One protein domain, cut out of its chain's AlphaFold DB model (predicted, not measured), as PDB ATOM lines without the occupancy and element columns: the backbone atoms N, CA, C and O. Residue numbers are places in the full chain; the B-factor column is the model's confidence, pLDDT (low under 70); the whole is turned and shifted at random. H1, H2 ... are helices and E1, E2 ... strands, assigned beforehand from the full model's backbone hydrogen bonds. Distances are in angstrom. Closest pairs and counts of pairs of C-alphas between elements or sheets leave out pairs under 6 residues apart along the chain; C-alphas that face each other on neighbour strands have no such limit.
ATOM      1  N   VAL A  44      53.114 -38.965 -27.518       60.84
ATOM      2  CA  VAL A  44      51.975 -38.088 -27.842       60.84
ATOM      3  C   VAL A  44      51.888 -36.916 -26.863       60.84
ATOM      4  O   VAL A  44      51.749 -35.771 -27.299       60.84
ATOM      5  N   ASP A  45      52.058 -37.163 -25.563       70.56
ATOM      6  CA  ASP A  45      52.083 -36.099 -24.555       70.56
ATOM      7  C   ASP A  45      53.264 -35.145 -24.762       70.56
ATOM      8  O   ASP A  45      53.096 -33.925 -24.717       70.56
ATOM      9  N   SER A  46      54.441 -35.675 -25.102       74.44
ATOM     10  CA  SER A  46      55.620 -34.861 -25.422       74.44
ATOM     11  C   SER A  46      55.400 -33.967 -26.648       74.44
ATOM     12  O   SER A  46      55.792 -32.798 -26.646       74.44
ATOM     13  N   ALA A  47      54.756 -34.482 -27.699       81.88
ATOM     14  CA  ALA A  47      54.428 -33.699 -28.890       81.88
ATOM     15  C   ALA A  47      53.390 -32.605 -28.591       81.88
ATOM     16  O   ALA A  47      53.551 -31.466 -29.038       81.88
ATOM     17  N   ARG A  48      52.367 -32.916 -27.781       82.19
ATOM     18  CA  ARG A  48      51.350 -31.949 -27.341       82.19
ATOM     19  C   ARG A  48      51.968 -30.815 -26.525       82.19
ATOM     20  O   ARG A  48      51.690 -29.650 -26.801       82.19
ATOM     21  N   ILE A  49      52.834 -31.150 -25.564       85.25
ATOM     22  CA  ILE A  49      53.554 -30.174 -24.734       85.25
ATOM     23  C   ILE A  49      54.397 -29.247 -25.611       85.25
ATOM     24  O   ILE A  49      54.321 -28.030 -25.454       85.25
ATOM     25  N   LYS A  50      55.140 -29.795 -26.582       87.50
ATOM     26  CA  LYS A  50      55.933 -28.986 -27.520       87.50
ATOM     27  C   LYS A  50      55.062 -28.049 -28.356       87.50
ATOM     28  O   LYS A  50      55.374 -26.868 -28.450       87.50
ATOM     29  N   ALA A  51      53.966 -28.535 -28.939       87.25
ATOM     30  CA  ALA A  51      53.076 -27.700 -29.748       87.25
ATOM     31  C   ALA A  51      52.463 -26.547 -28.931       87.25
ATOM     32  O   ALA A  51      52.464 -25.396 -29.376       87.25
ATOM     33  N   ALA A  52      52.001 -26.837 -27.713       88.19
ATOM     34  CA  ALA A  52      51.519 -25.823 -26.782       88.19
ATOM     35  C   ALA A  52      52.612 -24.806 -26.419       88.19
ATOM     36  O   ALA A  52      52.362 -23.600 -26.422       88.19
ATOM     37  N   ALA A  53      53.834 -25.282 -26.173       91.00
ATOM     38  CA  ALA A  53      54.966 -24.435 -25.836       91.00
ATOM     39  C   ALA A  53      55.343 -23.467 -26.968       91.00
ATOM     40  O   ALA A  53      55.566 -22.284 -26.714       91.00
ATOM     41  N   TYR A  54      55.344 -23.929 -28.221       91.06
ATOM     42  CA  TYR A  54      55.574 -23.064 -29.383       91.06
ATOM     43  C   TYR A  54      54.485 -22.001 -29.541       91.06
ATOM     44  O   TYR A  54      54.795 -20.853 -29.863       91.06
ATOM     45  N   LYS A  55      53.218 -22.352 -29.288       90.44
ATOM     46  CA  LYS A  55      52.107 -21.392 -29.324       90.44
ATOM     47  C   LYS A  55      52.272 -20.304 -28.259       90.44
ATOM     48  O   LYS A  55      52.077 -19.127 -28.555       90.44
ATOM     49  N   GLU A  56      52.672 -20.681 -27.048       89.81
ATOM     50  CA  GLU A  56      52.931 -19.729 -25.965       89.81
ATOM     51  C   GLU A  56      54.165 -18.858 -26.250       89.81
ATOM     52  O   GLU A  56      54.096 -17.638 -26.115       89.81
ATOM     53  N   ALA A  57      55.267 -19.438 -26.735       90.56
ATOM     54  CA  ALA A  57      56.453 -18.679 -27.138       90.56
ATOM     55  C   ALA A  57      56.142 -17.674 -28.260       90.56
ATOM     56  O   ALA A  57      56.582 -16.525 -28.205       90.56
ATOM     57  N   ALA A  58      55.319 -18.059 -29.241       90.25
ATOM     58  CA  ALA A  58      54.858 -17.159 -30.296       90.25
ATOM     59  C   ALA A  58      53.993 -16.012 -29.744       90.25
ATOM     60  O   ALA A  58      54.156 -14.869 -30.172       90.25
ATOM     61  N   ARG A  59      53.119 -16.284 -28.763       89.25
ATOM     62  CA  ARG A  59      52.337 -15.252 -28.059       89.25
ATOM     63  C   ARG A  59      53.247 -14.251 -27.346       89.25
ATOM     64  O   ARG A  59      53.044 -13.047 -27.469       89.25
ATOM     65  N   ILE A  60      54.263 -14.741 -26.634       87.56
ATOM     66  CA  ILE A  60      55.258 -13.901 -25.948       87.56
ATOM     67  C   ILE A  60      56.032 -13.050 -26.962       87.56
ATOM     68  O   ILE A  60      56.220 -11.852 -26.756       87.56
ATOM     69  N   LYS A  61      56.435 -13.639 -28.093       88.31
ATOM     70  CA  LYS A  61      57.103 -12.907 -29.175       88.31
ATOM     71  C   LYS A  61      56.222 -11.816 -29.773       88.31
ATOM     72  O   LYS A  61      56.700 -10.703 -29.967       88.31
ATOM     73  N   ALA A  62      54.948 -12.108 -30.027       87.81
ATOM     74  CA  ALA A  62      53.984 -11.127 -30.523       87.81
ATOM     75  C   ALA A  62      53.758  -9.972 -29.530       87.81
ATOM     76  O   ALA A  62      53.524  -8.844 -29.950       87.81
ATOM     77  N   ALA A  63      53.912 -10.224 -28.226       84.81
ATOM     78  CA  ALA A  63      53.928  -9.205 -27.176       84.81
ATOM     79  C   ALA A  63      55.278  -8.453 -27.053       84.81
ATOM     80  O   ALA A  63      55.529  -7.787 -26.050       84.81
ATOM     81  N   SER A  74      51.800 -15.416  -6.073       87.38
ATOM     82  CA  SER A  74      52.852 -16.194  -5.410       87.38
ATOM     83  C   SER A  74      52.301 -17.496  -4.823       87.38
ATOM     84  O   SER A  74      53.051 -18.452  -4.627       87.38
ATOM     85  N   VAL A  75      50.985 -17.529  -4.580       93.62
ATOM     86  CA  VAL A  75      50.229 -18.673  -4.077       93.62
ATOM     87  C   VAL A  75      48.892 -18.762  -4.804       93.62
ATOM     88  O   VAL A  75      48.184 -17.765  -4.935       93.62
ATOM     89  N   TRP A  76      48.525 -19.968  -5.216       95.31
ATOM     90  CA  TRP A  76      47.188 -20.313  -5.683       95.31
ATOM     91  C   TRP A  76      46.473 -21.107  -4.603       95.31
ATOM     92  O   TRP A  76      47.002 -22.116  -4.139       95.31
ATOM     93  N   THR A  77      45.277 -20.677  -4.211       96.69
ATOM     94  CA  THR A  77      44.467 -21.393  -3.226       96.69
ATOM     95  C   THR A  77      43.159 -21.863  -3.838       96.69
ATOM     96  O   THR A  77      42.541 -21.172  -4.645       96.69
ATOM     97  N   LEU A  78      42.746 -23.073  -3.474       97.12
ATOM     98  CA  LEU A  78      41.480 -23.648  -3.909       97.12
ATOM     99  C   LEU A  78      40.942 -24.567  -2.822       97.12
ATOM    100  O   LEU A  78      41.705 -25.286  -2.183       97.12
ATOM    101  N   SER A  79      39.625 -24.576  -2.649       97.19
ATOM    102  CA  SER A  79      38.930 -25.600  -1.880       97.19
ATOM    103  C   SER A  79      37.888 -26.269  -2.761       97.19
ATOM    104  O   SER A  79      37.212 -25.599  -3.544       97.19
ATOM    105  N   LYS A  80      37.763 -27.586  -2.641       96.50
ATOM    106  CA  LYS A  80      36.726 -28.378  -3.294       96.50
ATOM    107  C   LYS A  80      36.035 -29.244  -2.255       96.50
ATOM    108  O   LYS A  80      36.709 -29.891  -1.461       96.50
ATOM    109  N   ARG A  81      34.705 -29.300  -2.312       96.44
ATOM    110  CA  ARG A  81      33.878 -30.199  -1.506       96.44
ATOM    111  C   ARG A  81      33.011 -31.069  -2.409       96.44
ATOM    112  O   ARG A  81      32.380 -30.536  -3.316       96.44
ATOM    113  N   ASP A  82      32.974 -32.368  -2.142       93.00
ATOM    114  CA  ASP A  82      32.026 -33.324  -2.720       93.00
ATOM    115  C   ASP A  82      31.253 -33.984  -1.575       93.00
ATOM    116  O   ASP A  82      31.817 -34.775  -0.828       93.00
ATOM    117  N   THR A  83      29.964 -33.664  -1.435       89.12
ATOM    118  CA  THR A  83      29.100 -34.134  -0.330       89.12
ATOM    119  C   THR A  83      28.441 -35.494  -0.577       89.12
ATOM    120  O   THR A  83      27.662 -35.964   0.245       89.12
ATOM    121  N   THR A  84      28.683 -36.097  -1.740       84.88
ATOM    122  CA  THR A  84      28.089 -37.378  -2.170       84.88
ATOM    123  C   THR A  84      29.142 -38.317  -2.758       84.88
ATOM    124  O   THR A  84      28.845 -39.218  -3.543       84.88
ATOM    125  N   TYR A  85      30.401 -38.097  -2.392       83.38
ATOM    126  CA  TYR A  85      31.513 -38.889  -2.883       83.38
ATOM    127  C   TYR A  85      31.378 -40.353  -2.420       83.38
ATOM    128  O   TYR A  85      30.963 -40.616  -1.297       83.38
ATOM    129  N   ASP A  86      31.662 -41.318  -3.301       83.94
ATOM    130  CA  ASP A  86      31.504 -42.767  -3.041       83.94
ATOM    131  C   ASP A  86      30.149 -43.139  -2.388       83.94
ATOM    132  O   ASP A  86      30.065 -43.932  -1.451       83.94
ATOM    133  N   GLY A  87      29.067 -42.511  -2.867       78.19
ATOM    134  CA  GLY A  87      27.688 -42.815  -2.473       78.19
ATOM    135  C   GLY A  87      27.168 -42.078  -1.234       78.19
ATOM    136  O   GLY A  87      26.033 -42.329  -0.834       78.19
ATOM    137  N   GLY A  88      27.951 -41.178  -0.627       86.00
ATOM    138  CA  GLY A  88      27.498 -40.423   0.551       86.00
ATOM    139  C   GLY A  88      28.591 -39.816   1.428       86.00
ATOM    140  O   GLY A  88      28.279 -38.985   2.275       86.00
ATOM    141  N   CYS A  89      29.857 -40.183   1.232       90.69
ATOM    142  CA  CYS A  89      30.975 -39.553   1.924       90.69
ATOM    143  C   CYS A  89      31.037 -38.055   1.595       90.69
ATOM    144  O   CYS A  89      30.859 -37.647   0.442       90.69
ATOM    145  N   ASP A  90      31.380 -37.244   2.591       94.94
ATOM    146  CA  ASP A  90      31.717 -35.840   2.388       94.94
ATOM    147  C   ASP A  90      33.236 -35.694   2.360       94.94
ATOM    148  O   ASP A  90      33.911 -35.984   3.345       94.94
ATOM    149  N   ALA A  91      33.784 -35.275   1.224       96.19
ATOM    150  CA  ALA A  91      35.205 -35.022   1.054       96.19
ATOM    151  C   ALA A  91      35.432 -33.539   0.762       96.19
ATOM    152  O   ALA A  91      34.968 -33.014  -0.248       96.19
ATOM    153  N   THR A  92      36.188 -32.865   1.626       97.56
ATOM    154  CA  THR A  92      36.620 -31.478   1.449       97.56
ATOM    155  C   THR A  92      38.139 -31.416   1.366       97.56
ATOM    156  O   THR A  92      38.817 -31.730   2.339       97.56
ATOM    157  N   THR A  93      38.687 -30.948   0.248       97.81
ATOM    158  CA  THR A  93      40.126 -30.712   0.086       97.81
ATOM    159  C   THR A  93      40.405 -29.238  -0.150       97.81
ATOM    160  O   THR A  93      39.900 -28.652  -1.105       97.81
ATOM    161  N   SER A  94      41.275 -28.657   0.671       97.88
ATOM    162  CA  SER A  94      41.882 -27.344   0.448       97.88
ATOM    163  C   SER A  94      43.344 -27.486   0.034       97.88
ATOM    164  O   SER A  94      44.068 -28.306   0.600       97.88
ATOM    165  N   VAL A  95      43.784 -26.669  -0.919       97.56
ATOM    166  CA  VAL A  95      45.152 -26.651  -1.438       97.56
ATOM    167  C   VAL A  95      45.688 -25.228  -1.471       97.56
ATOM    168  O   VAL A  95      44.985 -24.324  -1.919       97.56
ATOM    169  N   SER A  96      46.951 -25.068  -1.078       97.38
ATOM    170  CA  SER A  96      47.793 -23.908  -1.384       97.38
ATOM    171  C   SER A  96      48.969 -24.363  -2.248       97.38
ATOM    172  O   SER A  96      49.756 -25.203  -1.815       97.38
ATOM    173  N   TYR A  97      49.095 -23.829  -3.460       96.25
ATOM    174  CA  TYR A  97      50.169 -24.148  -4.400       96.25
ATOM    175  C   TYR A  97      51.075 -22.940  -4.642       96.25
ATOM    176  O   TYR A  97      50.587 -21.854  -4.945       96.25
ATOM    177  N   TYR A  98      52.385 -23.143  -4.546       94.25
ATOM    178  CA  TYR A  98      53.434 -22.140  -4.692       94.25
ATOM    179  C   TYR A  98      54.241 -22.451  -5.968       94.25
ATOM    180  O   TYR A  98      55.102 -23.335  -5.960       94.25
ATOM    181  N   PRO A  99      53.992 -21.751  -7.093       92.06
ATOM    182  CA  PRO A  99      54.610 -22.092  -8.377       92.06
ATOM    183  C   PRO A  99      56.136 -21.931  -8.414       92.06
ATOM    184  O   PRO A  99      56.816 -22.633  -9.160       92.06
ATOM    185  N   ALA A 100      56.688 -20.992  -7.638       88.06
ATOM    186  CA  ALA A 100      58.111 -20.643  -7.684       88.06
ATOM    187  C   ALA A 100      59.021 -21.792  -7.219       88.06
ATOM    188  O   ALA A 100      60.069 -22.031  -7.817       88.06
ATOM    189  N   ASN A 101      58.605 -22.519  -6.182       88.94
ATOM    190  CA  ASN A 101      59.337 -23.645  -5.602       88.94
ATOM    191  C   ASN A 101      58.648 -25.002  -5.842       88.94
ATOM    192  O   ASN A 101      59.081 -26.001  -5.276       88.94
ATOM    193  N   ASP A 102      57.601 -25.034  -6.677       91.31
ATOM    194  CA  ASP A 102      56.774 -26.215  -6.954       91.31
ATOM    195  C   ASP A 102      56.332 -26.946  -5.676       91.31
ATOM    196  O   ASP A 102      56.524 -28.157  -5.520       91.31
ATOM    197  N   GLN A 103      55.781 -26.180  -4.733       94.44
ATOM    198  CA  GLN A 103      55.296 -26.697  -3.459       94.44
ATOM    199  C   GLN A 103      53.768 -26.704  -3.425       94.44
ATOM    200  O   GLN A 103      53.133 -25.697  -3.724       94.44
ATOM    201  N   ALA A 104      53.168 -27.807  -2.981       95.50
ATOM    202  CA  ALA A 104      51.746 -27.884  -2.663       95.50
ATOM    203  C   ALA A 104      51.548 -28.247  -1.189       95.50
ATOM    204  O   ALA A 104      52.156 -29.189  -0.686       95.50
ATOM    205  N   VAL A 105      50.662 -27.527  -0.511       96.81
ATOM    206  CA  VAL A 105      50.153 -27.873   0.817       96.81
ATOM    207  C   VAL A 105      48.703 -28.280   0.638       96.81
ATOM    208  O   VAL A 105      47.883 -27.458   0.235       96.81
ATOM    209  N   MET A 106      48.390 -29.546   0.895       97.94
ATOM    210  CA  MET A 106      47.039 -30.084   0.744       97.94
ATOM    211  C   MET A 106      46.508 -30.515   2.102       97.94
ATOM    212  O   MET A 106      47.220 -31.156   2.873       97.94
ATOM    213  N   ARG A 107      45.247 -30.193   2.373       98.06
ATOM    214  CA  ARG A 107      44.503 -30.659   3.540       98.06
ATOM    215  C   ARG A 107      43.183 -31.242   3.067       98.06
ATOM    216  O   ARG A 107      42.379 -30.508   2.501       98.06
ATOM    217  N   THR A 108      42.970 -32.526   3.317       97.56
ATOM    218  CA  THR A 108      41.735 -33.234   2.979       97.56
ATOM    219  C   THR A 108      41.043 -33.688   4.249       97.56
ATOM    220  O   THR A 108      41.612 -34.434   5.043       97.56
ATOM    221  N   THR A 109      39.813 -33.240   4.435       97.12
ATOM    222  CA  THR A 109      38.902 -33.721   5.464       97.12
ATOM    223  C   THR A 109      37.883 -34.630   4.805       97.12
ATOM    224  O   THR A 109      37.264 -34.246   3.815       97.12
ATOM    225  N   ILE A 110      37.720 -35.830   5.346       95.19
ATOM    226  CA  ILE A 110      36.704 -36.776   4.902       95.19
ATOM    227  C   ILE A 110      35.822 -37.161   6.081       95.19
ATOM    228  O   ILE A 110      36.328 -37.445   7.169       95.19
ATOM    229  N   THR A 111      34.514 -37.133   5.854       95.12
ATOM    230  CA  THR A 111      33.485 -37.543   6.802       95.12
ATOM    231  C   THR A 111      32.697 -38.696   6.205       95.12
ATOM    232  O   THR A 111      32.188 -38.618   5.085       95.12
ATOM    233  N   ASP A 112      32.615 -39.761   6.983       91.44
ATOM    234  CA  ASP A 112      31.959 -41.006   6.651       91.44
ATOM    235  C   ASP A 112      30.605 -41.102   7.370       91.44
ATOM    236  O   ASP A 112      30.570 -41.136   8.606       91.44
ATOM    237  N   PRO A 113      29.478 -41.116   6.636       88.62
ATOM    238  CA  PRO A 113      28.165 -41.317   7.238       88.62
ATOM    239  C   PRO A 113      27.812 -42.801   7.428       88.62
ATOM    240  O   PRO A 113      26.760 -43.107   7.996       88.62
ATOM    241  N   TYR A 114      28.611 -43.734   6.908       86.69
ATOM    242  CA  TYR A 114      28.253 -45.142   6.859       86.69
ATOM    243  C   TYR A 114      28.527 -45.851   8.177       86.69
ATOM    244  O   TYR A 114      29.539 -45.648   8.839       86.69
ATOM    245  N   TRP A 115      27.631 -46.770   8.529       82.38
ATOM    246  CA  TRP A 115      27.772 -47.566   9.745       82.38
ATOM    247  C   TRP A 115      28.889 -48.604   9.631       82.38
ATOM    248  O   TRP A 115      29.601 -48.801  10.605       82.38
ATOM    249  N   PHE A 116      29.085 -49.208   8.449       82.88
ATOM    250  CA  PHE A 116      29.963 -50.381   8.274       82.88
ATOM    251  C   PHE A 116      30.981 -50.290   7.124       82.88
ATOM    252  O   PHE A 116      31.719 -51.245   6.892       82.88
ATOM    253  N   ALA A 117      31.018 -49.188   6.375       86.69
ATOM    254  CA  ALA A 117      31.959 -48.988   5.273       86.69
ATOM    255  C   ALA A 117      32.872 -47.809   5.594       86.69
ATOM    256  O   ALA A 117      32.410 -46.882   6.235       86.69
ATOM    257  N   ALA A 118      34.136 -47.875   5.168       89.56
ATOM    258  CA  ALA A 118      35.104 -46.796   5.325       89.56
ATOM    259  C   ALA A 118      35.178 -45.945   4.049       89.56
ATOM    260  O   ALA A 118      35.350 -46.480   2.950       89.56
ATOM    261  N   CYS A 119      35.143 -44.628   4.195       93.38
ATOM    262  CA  CYS A 119      35.328 -43.669   3.117       93.38
ATOM    263  C   CYS A 119      36.819 -43.429   2.826       93.38
ATOM    264  O   CYS A 119      37.584 -43.039   3.708       93.38
ATOM    265  N   ARG A 120      37.242 -43.609   1.565       93.94
ATOM    266  CA  ARG A 120      38.629 -43.372   1.118       93.94
ATOM    267  C   ARG A 120      38.672 -42.486  -0.122       93.94
ATOM    268  O   ARG A 120      37.984 -42.748  -1.111       93.94
ATOM    269  N   VAL A 121      39.508 -41.454  -0.095       94.94
ATOM    270  CA  VAL A 121      39.632 -40.488  -1.189       94.94
ATOM    271  C   VAL A 121      41.086 -40.243  -1.563       94.94
ATOM    272  O   VAL A 121      41.939 -40.009  -0.709       94.94
ATOM    273  N   ASN A 122      41.347 -40.247  -2.868       96.19
ATOM    274  CA  ASN A 122      42.530 -39.657  -3.473       96.19
ATOM    275  C   ASN A 122      42.153 -38.282  -4.024       96.19
ATOM    276  O   ASN A 122      41.472 -38.183  -5.052       96.19
ATOM    277  N   ALA A 123      42.606 -37.221  -3.361       96.50
ATOM    278  CA  ALA A 123      42.503 -35.862  -3.870       96.50
ATOM    279  C   ALA A 123      43.734 -35.545  -4.724       96.50
ATOM    280  O   ALA A 123      44.845 -35.442  -4.206       96.50
ATOM    281  N   ARG A 124      43.555 -35.394  -6.038       96.50
ATOM    282  CA  ARG A 124      44.630 -35.036  -6.973       96.50
ATOM    283  C   ARG A 124      44.564 -33.556  -7.329       96.50
ATOM    284  O   ARG A 124      43.527 -33.074  -7.784       96.50
ATOM    285  N   LEU A 125      45.685 -32.868  -7.145       96.62
ATOM    286  CA  LEU A 125      45.908 -31.510  -7.622       96.62
ATOM    287  C   LEU A 125      46.286 -31.534  -9.107       96.62
ATOM    288  O   LEU A 125      47.079 -32.366  -9.547       96.62
ATOM    289  N   TRP A 126      45.753 -30.578  -9.858       96.38
ATOM    290  CA  TRP A 126      46.114 -30.300 -11.242       96.38
ATOM    291  C   TRP A 126      46.535 -28.840 -11.373       96.38
ATOM    292  O   TRP A 126      45.861 -27.954 -10.841       96.38
ATOM    293  N   ILE A 127      47.631 -28.594 -12.091       95.31
ATOM    294  CA  ILE A 127      48.107 -27.247 -12.410       95.31
ATOM    295  C   ILE A 127      47.685 -26.901 -13.830       95.31
ATOM    296  O   ILE A 127      48.052 -27.598 -14.776       95.31
ATOM    297  N   ASN A 128      46.923 -25.824 -13.977       94.00
ATOM    298  CA  ASN A 128      46.383 -25.383 -15.255       94.00
ATOM    299  C   ASN A 128      47.314 -24.350 -15.884       94.00
ATOM    300  O   ASN A 128      47.683 -23.358 -15.250       94.00
ATOM    301  N   THR A 129      47.659 -24.547 -17.149       90.94
ATOM    302  CA  THR A 129      48.448 -23.618 -17.962       90.94
ATOM    303  C   THR A 129      47.739 -23.356 -19.290       90.94
ATOM    304  O   THR A 129      46.787 -24.049 -19.652       90.94
ATOM    305  N   ASN A 130      48.261 -22.419 -20.084       84.25
ATOM    306  CA  ASN A 130      47.819 -22.232 -21.474       84.25
ATOM    307  C   ASN A 130      48.037 -23.480 -22.357       84.25
ATOM    308  O   ASN A 130      47.432 -23.593 -23.423       84.25
ATOM    309  N   GLY A 131      48.906 -24.403 -21.932       82.50
ATOM    310  CA  GLY A 131      49.190 -25.664 -22.614       82.50
ATOM    311  C   GLY A 131      48.370 -26.861 -22.133       82.50
ATOM    312  O   GLY A 131      48.529 -27.952 -22.684       82.50
ATOM    313  N   GLY A 132      47.498 -26.668 -21.141       87.56
ATOM    314  CA  GLY A 132      46.625 -27.699 -20.584       87.56
ATOM    315  C   GLY A 132      46.796 -27.883 -19.077       87.56
ATOM    316  O   GLY A 132      47.442 -27.087 -18.398       87.56
ATOM    317  N   SER A 133      46.193 -28.947 -18.555       90.62
ATOM    318  CA  SER A 133      46.253 -29.303 -17.136       90.62
ATOM    319  C   SER A 133      47.275 -30.411 -16.904       90.62
ATOM    320  O   SER A 133      47.215 -31.457 -17.549       90.62
ATOM    321  N   PHE A 134      48.187 -30.196 -15.961       90.25
ATOM    322  CA  PHE A 134      49.218 -31.162 -15.589       90.25
ATOM    323  C   PHE A 134      48.925 -31.771 -14.217       90.25
ATOM    324  O   PHE A 134      48.583 -31.027 -13.291       90.25
ATOM    325  N   PRO A 135      49.057 -33.098 -14.057       91.44
ATOM    326  CA  PRO A 135      48.894 -33.738 -12.765       91.44
ATOM    327  C   PRO A 135      49.996 -33.275 -11.808       91.44
ATOM    328  O   PRO A 135      51.141 -33.049 -12.202       91.44
ATOM    329  N   SER A 136      49.619 -33.140 -10.543       92.38
ATOM    330  CA  SER A 136      50.490 -32.749  -9.440       92.38
ATOM    331  C   SER A 136      50.324 -33.731  -8.272       92.38
ATOM    332  O   SER A 136      50.011 -34.910  -8.464       92.38
ATOM    333  N   ALA A 137      50.535 -33.242  -7.053       94.19
ATOM    334  CA  ALA A 137      50.415 -33.974  -5.809       94.19
ATOM    335  C   ALA A 137      49.071 -34.705  -5.656       94.19
ATOM    336  O   ALA A 137      48.015 -34.249  -6.107       94.19
ATOM    337  N   VAL A 138      49.130 -35.841  -4.961       95.69
ATOM    338  CA  VAL A 138      47.961 -36.614  -4.539       95.69
ATOM    339  C   VAL A 138      47.966 -36.710  -3.022       95.69
ATOM    340  O   VAL A 138      48.956 -37.127  -2.420       95.69
ATOM    341  N   ASN A 139      46.846 -36.341  -2.412       96.06
ATOM    342  CA  ASN A 139      46.613 -36.454  -0.984       96.06
ATOM    343  C   ASN A 139      45.578 -37.550  -0.726       96.06
ATOM    344  O   ASN A 139      44.420 -37.423  -1.122       96.06
ATOM    345  N   TYR A 140      46.032 -38.637  -0.105       95.62
ATOM    346  CA  TYR A 140      45.176 -39.731   0.337       95.62
ATOM    347  C   TYR A 140      44.603 -39.410   1.717       95.62
ATOM    348  O   TYR A 140      45.345 -39.017   2.620       95.62
ATOM    349  N   ALA A 141      43.301 -39.615   1.877       94.44
ATOM    350  CA  ALA A 141      42.608 -39.501   3.147       94.44
ATOM    351  C   ALA A 141      41.611 -40.649   3.317       94.44
ATOM    352  O   ALA A 141      40.953 -41.070   2.364       94.44
ATOM    353  N   MET A 142      41.473 -41.122   4.554       94.50
ATOM    354  CA  MET A 142      40.459 -42.101   4.938       94.50
ATOM    355  C   MET A 142      39.722 -41.666   6.199       94.50
ATOM    356  O   MET A 142      40.343 -41.105   7.101       94.50
ATOM    357  N   ALA A 143      38.428 -41.962   6.247       93.38
ATOM    358  CA  ALA A 143      37.606 -41.995   7.449       93.38
ATOM    359  C   ALA A 143      37.023 -43.399   7.601       93.38
ATOM    360  O   ALA A 143      36.924 -44.150   6.630       93.38
ATOM    361  N   CYS A 144      36.713 -43.763   8.836       93.38
ATOM    362  CA  CYS A 144      36.224 -45.092   9.154       93.38
ATOM    363  C   CYS A 144      34.718 -45.099   9.331       93.38
ATOM    364  O   CYS A 144      34.104 -44.063   9.581       93.38
ATOM    365  N   ALA A 145      34.151 -46.292   9.250       90.50
ATOM    366  CA  ALA A 145      32.743 -46.478   9.505       90.50
ATOM    367  C   ALA A 145      32.384 -46.009  10.926       90.50
ATOM    368  O   ALA A 145      33.187 -46.133  11.849       90.50
ATOM    369  N   VAL A 146      31.163 -45.520  11.132       88.69
ATOM    370  CA  VAL A 146      30.713 -44.973  12.424       88.69
ATOM    371  C   VAL A 146      30.809 -45.999  13.561       88.69
ATOM    372  O   VAL A 146      31.065 -45.614  14.700       88.69
ATOM    373  N   THR A 147      30.634 -47.297  13.280       90.38
ATOM    374  CA  THR A 147      30.758 -48.345  14.309       90.38
ATOM    375  C   THR A 147      32.172 -48.898  14.465       90.38
ATOM    376  O   THR A 147      32.386 -49.767  15.309       90.38
ATOM    377  N   ASP A 148      33.131 -48.463  13.647       89.56
ATOM    378  CA  ASP A 148      34.517 -48.900  13.767       89.56
ATOM    379  C   ASP A 148      35.204 -48.137  14.907       89.56
ATOM    380  O   ASP A 148      35.516 -46.954  14.804       89.56
ATOM    381  N   ALA A 149      35.457 -48.829  16.017       86.62
ATOM    382  CA  ALA A 149      36.106 -48.239  17.185       86.62
ATOM    383  C   ALA A 149      37.610 -47.959  16.984       86.62
ATOM    384  O   ALA A 149      38.232 -47.348  17.853       86.62
ATOM    385  N   SER A 150      38.219 -48.418  15.885       90.00
ATOM    386  CA  SER A 150      39.658 -48.264  15.646       90.00
ATOM    387  C   SER A 150      40.051 -46.888  15.097       90.00
ATOM    388  O   SER A 150      41.226 -46.518  15.162       90.00
ATOM    389  N   CYS A 151      39.099 -46.105  14.579       88.94
ATOM    390  CA  CYS A 151      39.367 -44.797  13.985       88.94
ATOM    391  C   CYS A 151      38.113 -43.921  13.877       88.94
ATOM    392  O   CYS A 151      36.985 -44.389  13.930       88.94
ATOM    393  N   ALA A 152      38.312 -42.610  13.723       92.25
ATOM    394  CA  ALA A 152      37.207 -41.662  13.654       92.25
ATOM    395  C   ALA A 152      36.481 -41.702  12.296       92.25
ATOM    396  O   ALA A 152      37.109 -41.838  11.237       92.25
ATOM    397  N   SER A 153      35.166 -41.466  12.332       92.94
ATOM    398  CA  SER A 153      34.318 -41.260  11.149       92.94
ATOM    399  C   SER A 153      34.503 -39.898  10.487       92.94
ATOM    400  O   SER A 153      33.978 -39.644   9.411       92.94
ATOM    401  N   THR A 154      35.275 -39.002  11.096       96.00
ATOM    402  CA  THR A 154      35.787 -37.801  10.436       96.00
ATOM    403  C   THR A 154      37.278 -37.711  10.678       96.00
ATOM    404  O   THR A 154      37.726 -37.707  11.824       96.00
ATOM    405  N   GLN A 155      38.050 -37.614   9.602       95.25
ATOM    406  CA  GLN A 155      39.500 -37.485   9.682       95.25
ATOM    407  C   GLN A 155      39.992 -36.375   8.772       95.25
ATOM    408  O   GLN A 155      39.391 -36.061   7.747       95.25
ATOM    409  N   THR A 156      41.106 -35.770   9.167       96.31
ATOM    410  CA  THR A 156      41.786 -34.740   8.387       96.31
ATOM    411  C   THR A 156      43.225 -35.156   8.160       96.31
ATOM    412  O   THR A 156      43.956 -35.413   9.112       96.31
ATOM    413  N   TRP A 157      43.628 -35.152   6.899       96.06
ATOM    414  CA  TRP A 157      44.967 -35.492   6.450       96.06
ATOM    415  C   TRP A 157      45.608 -34.263   5.820       96.06
ATOM    416  O   TRP A 157      45.002 -33.608   4.973       96.06
ATOM    417  N   THR A 158      46.835 -33.948   6.230       96.81
ATOM    418  CA  THR A 158      47.599 -32.810   5.703       96.81
ATOM    419  C   THR A 158      48.920 -33.308   5.140       96.81
ATOM    420  O   THR A 158      49.601 -34.106   5.782       96.81
ATOM    421  N   GLY A 159      49.291 -32.834   3.953       95.31
ATOM    422  CA  GLY A 159      50.544 -33.187   3.295       95.31
ATOM    423  C   GLY A 159      51.221 -31.978   2.657       95.31
ATOM    424  O   GLY A 159      50.551 -31.102   2.107       95.31
ATOM    425  N   ASN A 160      52.553 -31.966   2.717       96.75
ATOM    426  CA  ASN A 160      53.410 -31.038   1.988       96.75
ATOM    427  C   ASN A 160      54.109 -31.800   0.863       96.75
ATOM    428  O   ASN A 160      54.719 -32.840   1.106       96.75
ATOM    429  N   TYR A 161      54.044 -31.269  -0.350       94.88
ATOM    430  CA  TYR A 161      54.577 -31.899  -1.551       94.88
ATOM    431  C   TYR A 161      55.513 -30.931  -2.254       94.88
ATOM    432  O   TYR A 161      55.173 -29.759  -2.399       94.88
ATOM    433  N   TYR A 162      56.661 -31.426  -2.706       93.31
ATOM    434  CA  TYR A 162      57.685 -30.647  -3.397       93.31
ATOM    435  C   TYR A 162      58.061 -31.349  -4.696       93.31
ATOM    436  O   TYR A 162      58.227 -32.569  -4.699       93.31
ATOM    437  N   GLY A 163      58.205 -30.599  -5.789       88.50
ATOM    438  CA  GLY A 163      58.641 -31.170  -7.067       88.50
ATOM    439  C   GLY A 163      57.623 -32.131  -7.693       88.50
ATOM    440  O   GLY A 163      57.998 -33.011  -8.466       88.50
ATOM    441  N   ALA A 164      56.342 -32.013  -7.330       85.56
ATOM    442  CA  ALA A 164      55.299 -32.940  -7.752       85.56
ATOM    443  C   ALA A 164      54.783 -32.674  -9.182       85.56
ATOM    444  O   ALA A 164      53.854 -33.354  -9.612       85.56
ATOM    445  N   THR A 165      55.352 -31.709  -9.927       86.44
ATOM    446  CA  THR A 165      54.899 -31.341 -11.285       86.44
ATOM    447  C   THR A 165      55.990 -31.485 -12.370       86.44
ATOM    448  O   THR A 165      56.382 -30.519 -13.039       86.44
ATOM    449  N   PRO A 166      56.481 -32.707 -12.651       85.44
ATOM    450  CA  PRO A 166      57.510 -32.916 -13.677       85.44
ATOM    451  C   PRO A 166      57.050 -32.481 -15.080       85.44
ATOM    452  O   PRO A 166      57.830 -31.912 -15.843       85.44
ATOM    453  N   GLN A 167      55.767 -32.661 -15.412       86.12
ATOM    454  CA  GLN A 167      55.228 -32.256 -16.715       86.12
ATOM    455  C   GLN A 167      55.118 -30.729 -16.876       86.12
ATOM    456  O   GLN A 167      55.335 -30.217 -17.973       86.12
ATOM    457  N   LEU A 168      54.857 -29.988 -15.789       88.81
ATOM    458  CA  LEU A 168      54.900 -28.521 -15.803       88.81
ATOM    459  C   LEU A 168      56.322 -28.023 -16.078       88.81
ATOM    460  O   LEU A 168      56.513 -27.076 -16.837       88.81
ATOM    461  N   THR A 169      57.316 -28.686 -15.487       90.06
ATOM    462  CA  THR A 169      58.734 -28.388 -15.732       90.06
ATOM    463  C   THR A 169      59.079 -28.588 -17.204       90.06
ATOM    464  O   THR A 169      59.544 -27.655 -17.849       90.06
ATOM    465  N   ALA A 170      58.723 -29.744 -17.772       89.56
ATOM    466  CA  ALA A 170      58.939 -30.024 -19.190       89.56
ATOM    467  C   ALA A 170      58.239 -29.010 -20.116       89.56
ATOM    468  O   ALA A 170      58.778 -28.654 -21.168       89.56
ATOM    469  N   TYR A 171      57.053 -28.522 -19.737       90.94
ATOM    470  CA  TYR A 171      56.356 -27.463 -20.466       90.94
ATOM    471  C   TYR A 171      57.117 -26.131 -20.427       90.94
ATOM    472  O   TYR A 171      57.358 -25.549 -21.483       90.94
ATOM    473  N   VAL A 172      57.545 -25.675 -19.247       92.38
ATOM    474  CA  VAL A 172      58.322 -24.430 -19.096       92.38
ATOM    475  C   VAL A 172      59.640 -24.501 -19.864       92.38
ATOM    476  O   VAL A 172      59.963 -23.573 -20.607       92.38
ATOM    477  N   ASP A 173      60.357 -25.619 -19.763       93.56
ATOM    478  CA  ASP A 173      61.606 -25.842 -20.495       93.56
ATOM    479  C   ASP A 173      61.374 -25.814 -22.011       93.56
ATOM    480  O   ASP A 173      62.145 -25.207 -22.755       93.56
ATOM    481  N   SER A 174      60.265 -26.397 -22.477       94.06
ATOM    482  CA  SER A 174      59.887 -26.370 -23.893       94.06
ATOM    483  C   SER A 174      59.541 -24.959 -24.380       94.06
ATOM    484  O   SER A 174      59.892 -24.609 -25.507       94.06
ATOM    485  N   VAL A 175      58.882 -24.132 -23.557       93.69
ATOM    486  CA  VAL A 175      58.589 -22.728 -23.904       93.69
ATOM    487  C   VAL A 175      59.889 -21.942 -24.004       93.69
ATOM    488  O   VAL A 175      60.104 -21.241 -24.988       93.69
ATOM    489  N   ASN A 176      60.787 -22.100 -23.033       94.69
ATOM    490  CA  ASN A 176      62.089 -21.439 -23.042       94.69
ATOM    491  C   ASN A 176      62.947 -21.858 -24.242       94.69
ATOM    492  O   ASN A 176      63.540 -21.002 -24.896       94.69
ATOM    493  N   ALA A 177      62.955 -23.145 -24.598       95.19
ATOM    494  CA  ALA A 177      63.621 -23.620 -25.807       95.19
ATOM    495  C   ALA A 177      63.022 -22.991 -27.080       95.19
ATOM    496  O   ALA A 177      63.761 -22.564 -27.971       95.19
ATOM    497  N   ALA A 178      61.692 -22.875 -27.155       93.62
ATOM    498  CA  ALA A 178      61.019 -22.219 -28.271       93.62
ATOM    499  C   ALA A 178      61.336 -20.711 -28.330       93.62
ATOM    500  O   ALA A 178      61.622 -20.204 -29.413       93.62
ATOM    501  N   LEU A 179      61.382 -20.006 -27.196       93.88
ATOM    502  CA  LEU A 179      61.795 -18.598 -27.132       93.88
ATOM    503  C   LEU A 179      63.211 -18.400 -27.684       93.88
ATOM    504  O   LEU A 179      63.405 -17.557 -28.560       93.88
ATOM    505  N   VAL A 180      64.163 -19.237 -27.259       95.56
ATOM    506  CA  VAL A 180      65.546 -19.209 -27.762       95.56
ATOM    507  C   VAL A 180      65.585 -19.439 -29.271       95.56
ATOM    508  O   VAL A 180      66.220 -18.669 -29.990       95.56
ATOM    509  N   SER A 181      64.840 -20.427 -29.782       94.44
ATOM    510  CA  SER A 181      64.750 -20.683 -31.231       94.44
ATOM    511  C   SER A 181      64.171 -19.502 -32.021       94.44
ATOM    512  O   SER A 181      64.448 -19.337 -33.206       94.44
ATOM    513  N   MET A 182      63.381 -18.653 -31.359       93.38
ATOM    514  CA  MET A 182      62.762 -17.469 -31.940       93.38
ATOM    515  C   MET A 182      63.591 -16.185 -31.758       93.38
ATOM    516  O   MET A 182      63.115 -15.122 -32.180       93.38
ATOM    517  N   GLY A 183      64.790 -16.273 -31.169       93.19
ATOM    518  CA  GLY A 183      65.702 -15.150 -30.920       93.19
ATOM    519  C   GLY A 183      65.416 -14.366 -29.635       93.19
ATOM    520  O   GLY A 183      65.852 -13.225 -29.513       93.19
ATOM    521  N   LEU A 184      64.661 -14.944 -28.697       91.62
ATOM    522  CA  LEU A 184      64.310 -14.336 -27.413       91.62
ATOM    523  C   LEU A 184      65.028 -15.038 -26.249       91.62
ATOM    524  O   LEU A 184      65.352 -16.222 -26.348       91.62
ATOM    525  N   PRO A 185      65.269 -14.343 -25.126       90.38
ATOM    526  CA  PRO A 185      65.873 -14.962 -23.952       90.38
ATOM    527  C   PRO A 185      64.906 -15.957 -23.270       90.38
ATOM    528  O   PRO A 185      63.688 -15.765 -23.322       90.38
ATOM    529  N   PRO A 186      65.420 -16.998 -22.583       90.94
ATOM    530  CA  PRO A 186      64.614 -18.000 -21.882       90.94
ATOM    531  C   PRO A 186      64.114 -17.472 -20.524       90.94
ATOM    532  O   PRO A 186      64.557 -17.909 -19.465       90.94
ATOM    533  N   THR A 187      63.230 -16.474 -20.543       88.56
ATOM    534  CA  THR A 187      62.735 -15.794 -19.331       88.56
ATOM    535  C   THR A 187      61.403 -16.335 -18.815       88.56
ATOM    536  O   THR A 187      60.855 -15.778 -17.866       88.56
ATOM    537  N   TYR A 188      60.859 -17.394 -19.422       90.19
ATOM    538  CA  TYR A 188      59.579 -17.963 -19.017       90.19
ATOM    539  C   TYR A 188      59.730 -18.783 -17.734       90.19
ATOM    540  O   TYR A 188      60.564 -19.685 -17.638       90.19
ATOM    541  N   THR A 189      58.910 -18.475 -16.736       90.31
ATOM    542  CA  THR A 189      58.977 -19.070 -15.395       90.31
ATOM    543  C   THR A 189      57.759 -19.940 -15.098       90.31
ATOM    544  O   THR A 189      56.702 -19.797 -15.713       90.31
ATOM    545  N   ARG A 190      57.858 -20.810 -14.083       88.94
ATOM    546  CA  ARG A 190      56.695 -21.573 -13.593       88.94
ATOM    547  C   ARG A 190      55.563 -20.661 -13.124       88.94
ATOM    548  O   ARG A 190      54.413 -20.930 -13.439       88.94
ATOM    549  N   ALA A 191      55.878 -19.564 -12.432       89.00
ATOM    550  CA  ALA A 191      54.872 -18.601 -11.984       89.00
ATOM    551  C   ALA A 191      54.076 -17.999 -13.154       89.00
ATOM    552  O   ALA A 191      52.866 -17.847 -13.041       89.00
ATOM    553  N   GLN A 192      54.738 -17.741 -14.286       89.75
ATOM    554  CA  GLN A 192      54.094 -17.288 -15.525       89.75
ATOM    555  C   GLN A 192      53.281 -18.380 -16.223       89.75
ATOM    556  O   GLN A 192      52.284 -18.084 -16.878       89.75
ATOM    557  N   ALA A 193      53.710 -19.638 -16.110       90.44
ATOM    558  CA  ALA A 193      53.027 -20.764 -16.734       90.44
ATOM    559  C   ALA A 193      51.680 -21.084 -16.078       90.44
ATOM    560  O   ALA A 193      50.767 -21.549 -16.761       90.44
ATOM    561  N   VAL A 194      51.553 -20.859 -14.768       92.62
ATOM    562  CA  VAL A 194      50.337 -21.201 -14.027       92.62
ATOM    563  C   VAL A 194      49.248 -20.160 -14.239       92.62
ATOM    564  O   VAL A 194      49.390 -18.987 -13.912       92.62
ATOM    565  N   THR A 195      48.119 -20.642 -14.741       92.19
ATOM    566  CA  THR A 195      46.890 -19.874 -14.985       92.19
ATOM    567  C   THR A 195      45.771 -20.233 -14.008       92.19
ATOM    568  O   THR A 195      44.772 -19.526 -13.923       92.19
ATOM    569  N   GLY A 196      45.930 -21.333 -13.269       94.06
ATOM    570  CA  GLY A 196      44.973 -21.802 -12.279       94.06
ATOM    571  C   GLY A 196      45.373 -23.139 -11.672       94.06
ATOM    572  O   GLY A 196      46.330 -23.781 -12.106       94.06
ATOM    573  N   ILE A 197      44.596 -23.583 -10.691       96.56
ATOM    574  CA  ILE A 197      44.682 -24.928 -10.117       96.56
ATOM    575  C   ILE A 197      43.293 -25.561 -10.065       96.56
ATOM    576  O   ILE A 197      42.285 -24.856 -10.048       96.56
ATOM    577  N   SER A 198      43.232 -26.887 -10.039       97.19
ATOM    578  CA  SER A 198      41.985 -27.640  -9.865       97.19
ATOM    579  C   SER A 198      42.207 -28.917  -9.063       97.19
ATOM    580  O   SER A 198      43.316 -29.445  -9.018       97.19
ATOM    581  N   ILE A 199      41.145 -29.425  -8.431       96.75
ATOM    582  CA  ILE A 199      41.178 -30.639  -7.605       96.75
ATOM    583  C   ILE A 199      40.190 -31.664  -8.162       96.75
ATOM    584  O   ILE A 199      39.039 -31.343  -8.477       96.75
ATOM    585  N   THR A 200      40.611 -32.920  -8.226       96.31
ATOM    586  CA  THR A 200      39.728 -34.056  -8.512       96.31
ATOM    587  C   THR A 200      39.767 -35.039  -7.354       96.31
ATOM    588  O   THR A 200      40.850 -35.474  -6.964       96.31
ATOM    589  N   HIS A 201      38.597 -35.413  -6.836       96.12
ATOM    590  CA  HIS A 201      38.455 -36.546  -5.928       96.12
ATOM    591  C   HIS A 201      38.253 -37.816  -6.753       96.12
ATOM    592  O   HIS A 201      37.563 -37.798  -7.772       96.12
ATOM    593  N   SER A 202      38.879 -38.904  -6.329       94.69
ATOM    594  CA  SER A 202      38.797 -40.205  -6.992       94.69
ATOM    595  C   SER A 202      38.946 -41.323  -5.974       94.69
ATOM    596  O   SER A 202      39.624 -41.128  -4.961       94.69
ATOM    597  N   LYS A 203      38.324 -42.474  -6.260       90.69
ATOM    598  CA  LYS A 203      38.377 -43.654  -5.389       90.69
ATOM    599  C   LYS A 203      39.819 -44.076  -5.140       90.69
ATOM    600  O   LYS A 203      40.653 -44.003  -6.046       90.69
ATOM    601  N   ALA A 204      40.094 -44.444  -3.894       83.62
ATOM    602  CA  ALA A 204      41.400 -44.904  -3.458       83.62
ATOM    603  C   ALA A 204      41.459 -46.410  -3.253       83.62
ATOM    604  O   ALA A 204      40.406 -47.001  -2.921       83.62
TER     605      ALA A 204
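Overview. This is residues 44 to 63 and 74 to 204 of the 204 residues of an uncharacterized protein of Micromonospora sp. AP08 (UniProt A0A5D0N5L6). A long, narrow sandwich of two strongly twisted sheets, E1 E2 E3 E6 and E5 E4 E7, makes one part of a rod, and the helices H1 and H2 lie together toward its other end. H2 starts over the three-stranded sheet and runs on past it, with H1 crossing it. The 151 printed residues hold, in chain order, H1, E1 to E6, H2, H3 and E7; each sheet is antiparallel, and the class is mixed, helices and strands. The whole is loose, with a radius of gyration of the C-alphas of 19.0 A and spans of 66 by 28 by 20 A.

Arrangement. The larger sheet runs E1, residues 76 to 85, E2, residues 89 to 98, E3, residues 103 to 111, and E6, residues 154 to 162. E1, E2 and E3 form a meander, each strand the antiparallel neighbour of the one before; N 80 and O 93 are 2.8 A apart, and N 94 and O 107 2.8 A. E3 and E6 are antiparallel, with N 108 and O 157 2.8 A apart. The second sheet runs E5, residues 132 to 143, E4, residues 119 to 129, and E7, residues 194 to 203. N 125 and O 137 are 2.9 A apart between the hairpin strands E4 and E5, and N 126 and O 198 2.8 A between E4 and E7. E5 bends by 54 degrees at residue 137. The sheets form a sandwich, two sheets face to face, their facing parts 7.2 A centre to centre and their strands at 33 degrees; the closest C-alphas of E1 and E7 are those of Lys 80 and Ile 199, 6.6 A. H2, residues 166 to 181, is on one face of E5 E4 E7, two layers, at a height over the sheet of 13.1 A, and runs along the strands, at 6 degrees to E4 on the local plane. H1, residues 44 to 62, touches H2 at a steep tilt of 47 degrees, the same way; their closest C-alphas, of Ala 53 and Val 175, are 4.4 A apart. H3, residues 190 to 193, touches residues 168 to 172 of H2, closest at the C-alphas of Val 172 and Arg 190, 6.4 A. H1 and H3 are apart, and each only just grazes E5 E4 E7. Every O i to N i+4 pair is within hydrogen-bond range in H1 and H2; H3 is too short for one.

Along the chain. H1 begins at C-alpha 44, (51.975, -38.088, -27.842), and is 27.2 A long; H2 is 22.6 A. E5 is 32.7 A, E4 31.9 A and E2 29.2 A. E7 ends at C-alpha 203, (38.377, -43.654, -5.389).

Size, cuts and confidence. The C-alphas of Thr 147 and Gly 183 are the farthest apart, 66.1 A. Residues 64 to 73 are not printed, and C-alphas 63 and 74 stand 22.9 A apart across the cut. Of the links printed whole, none is long. Mean pLDDT of the printed part is 91.4; only residue 44 is under 70.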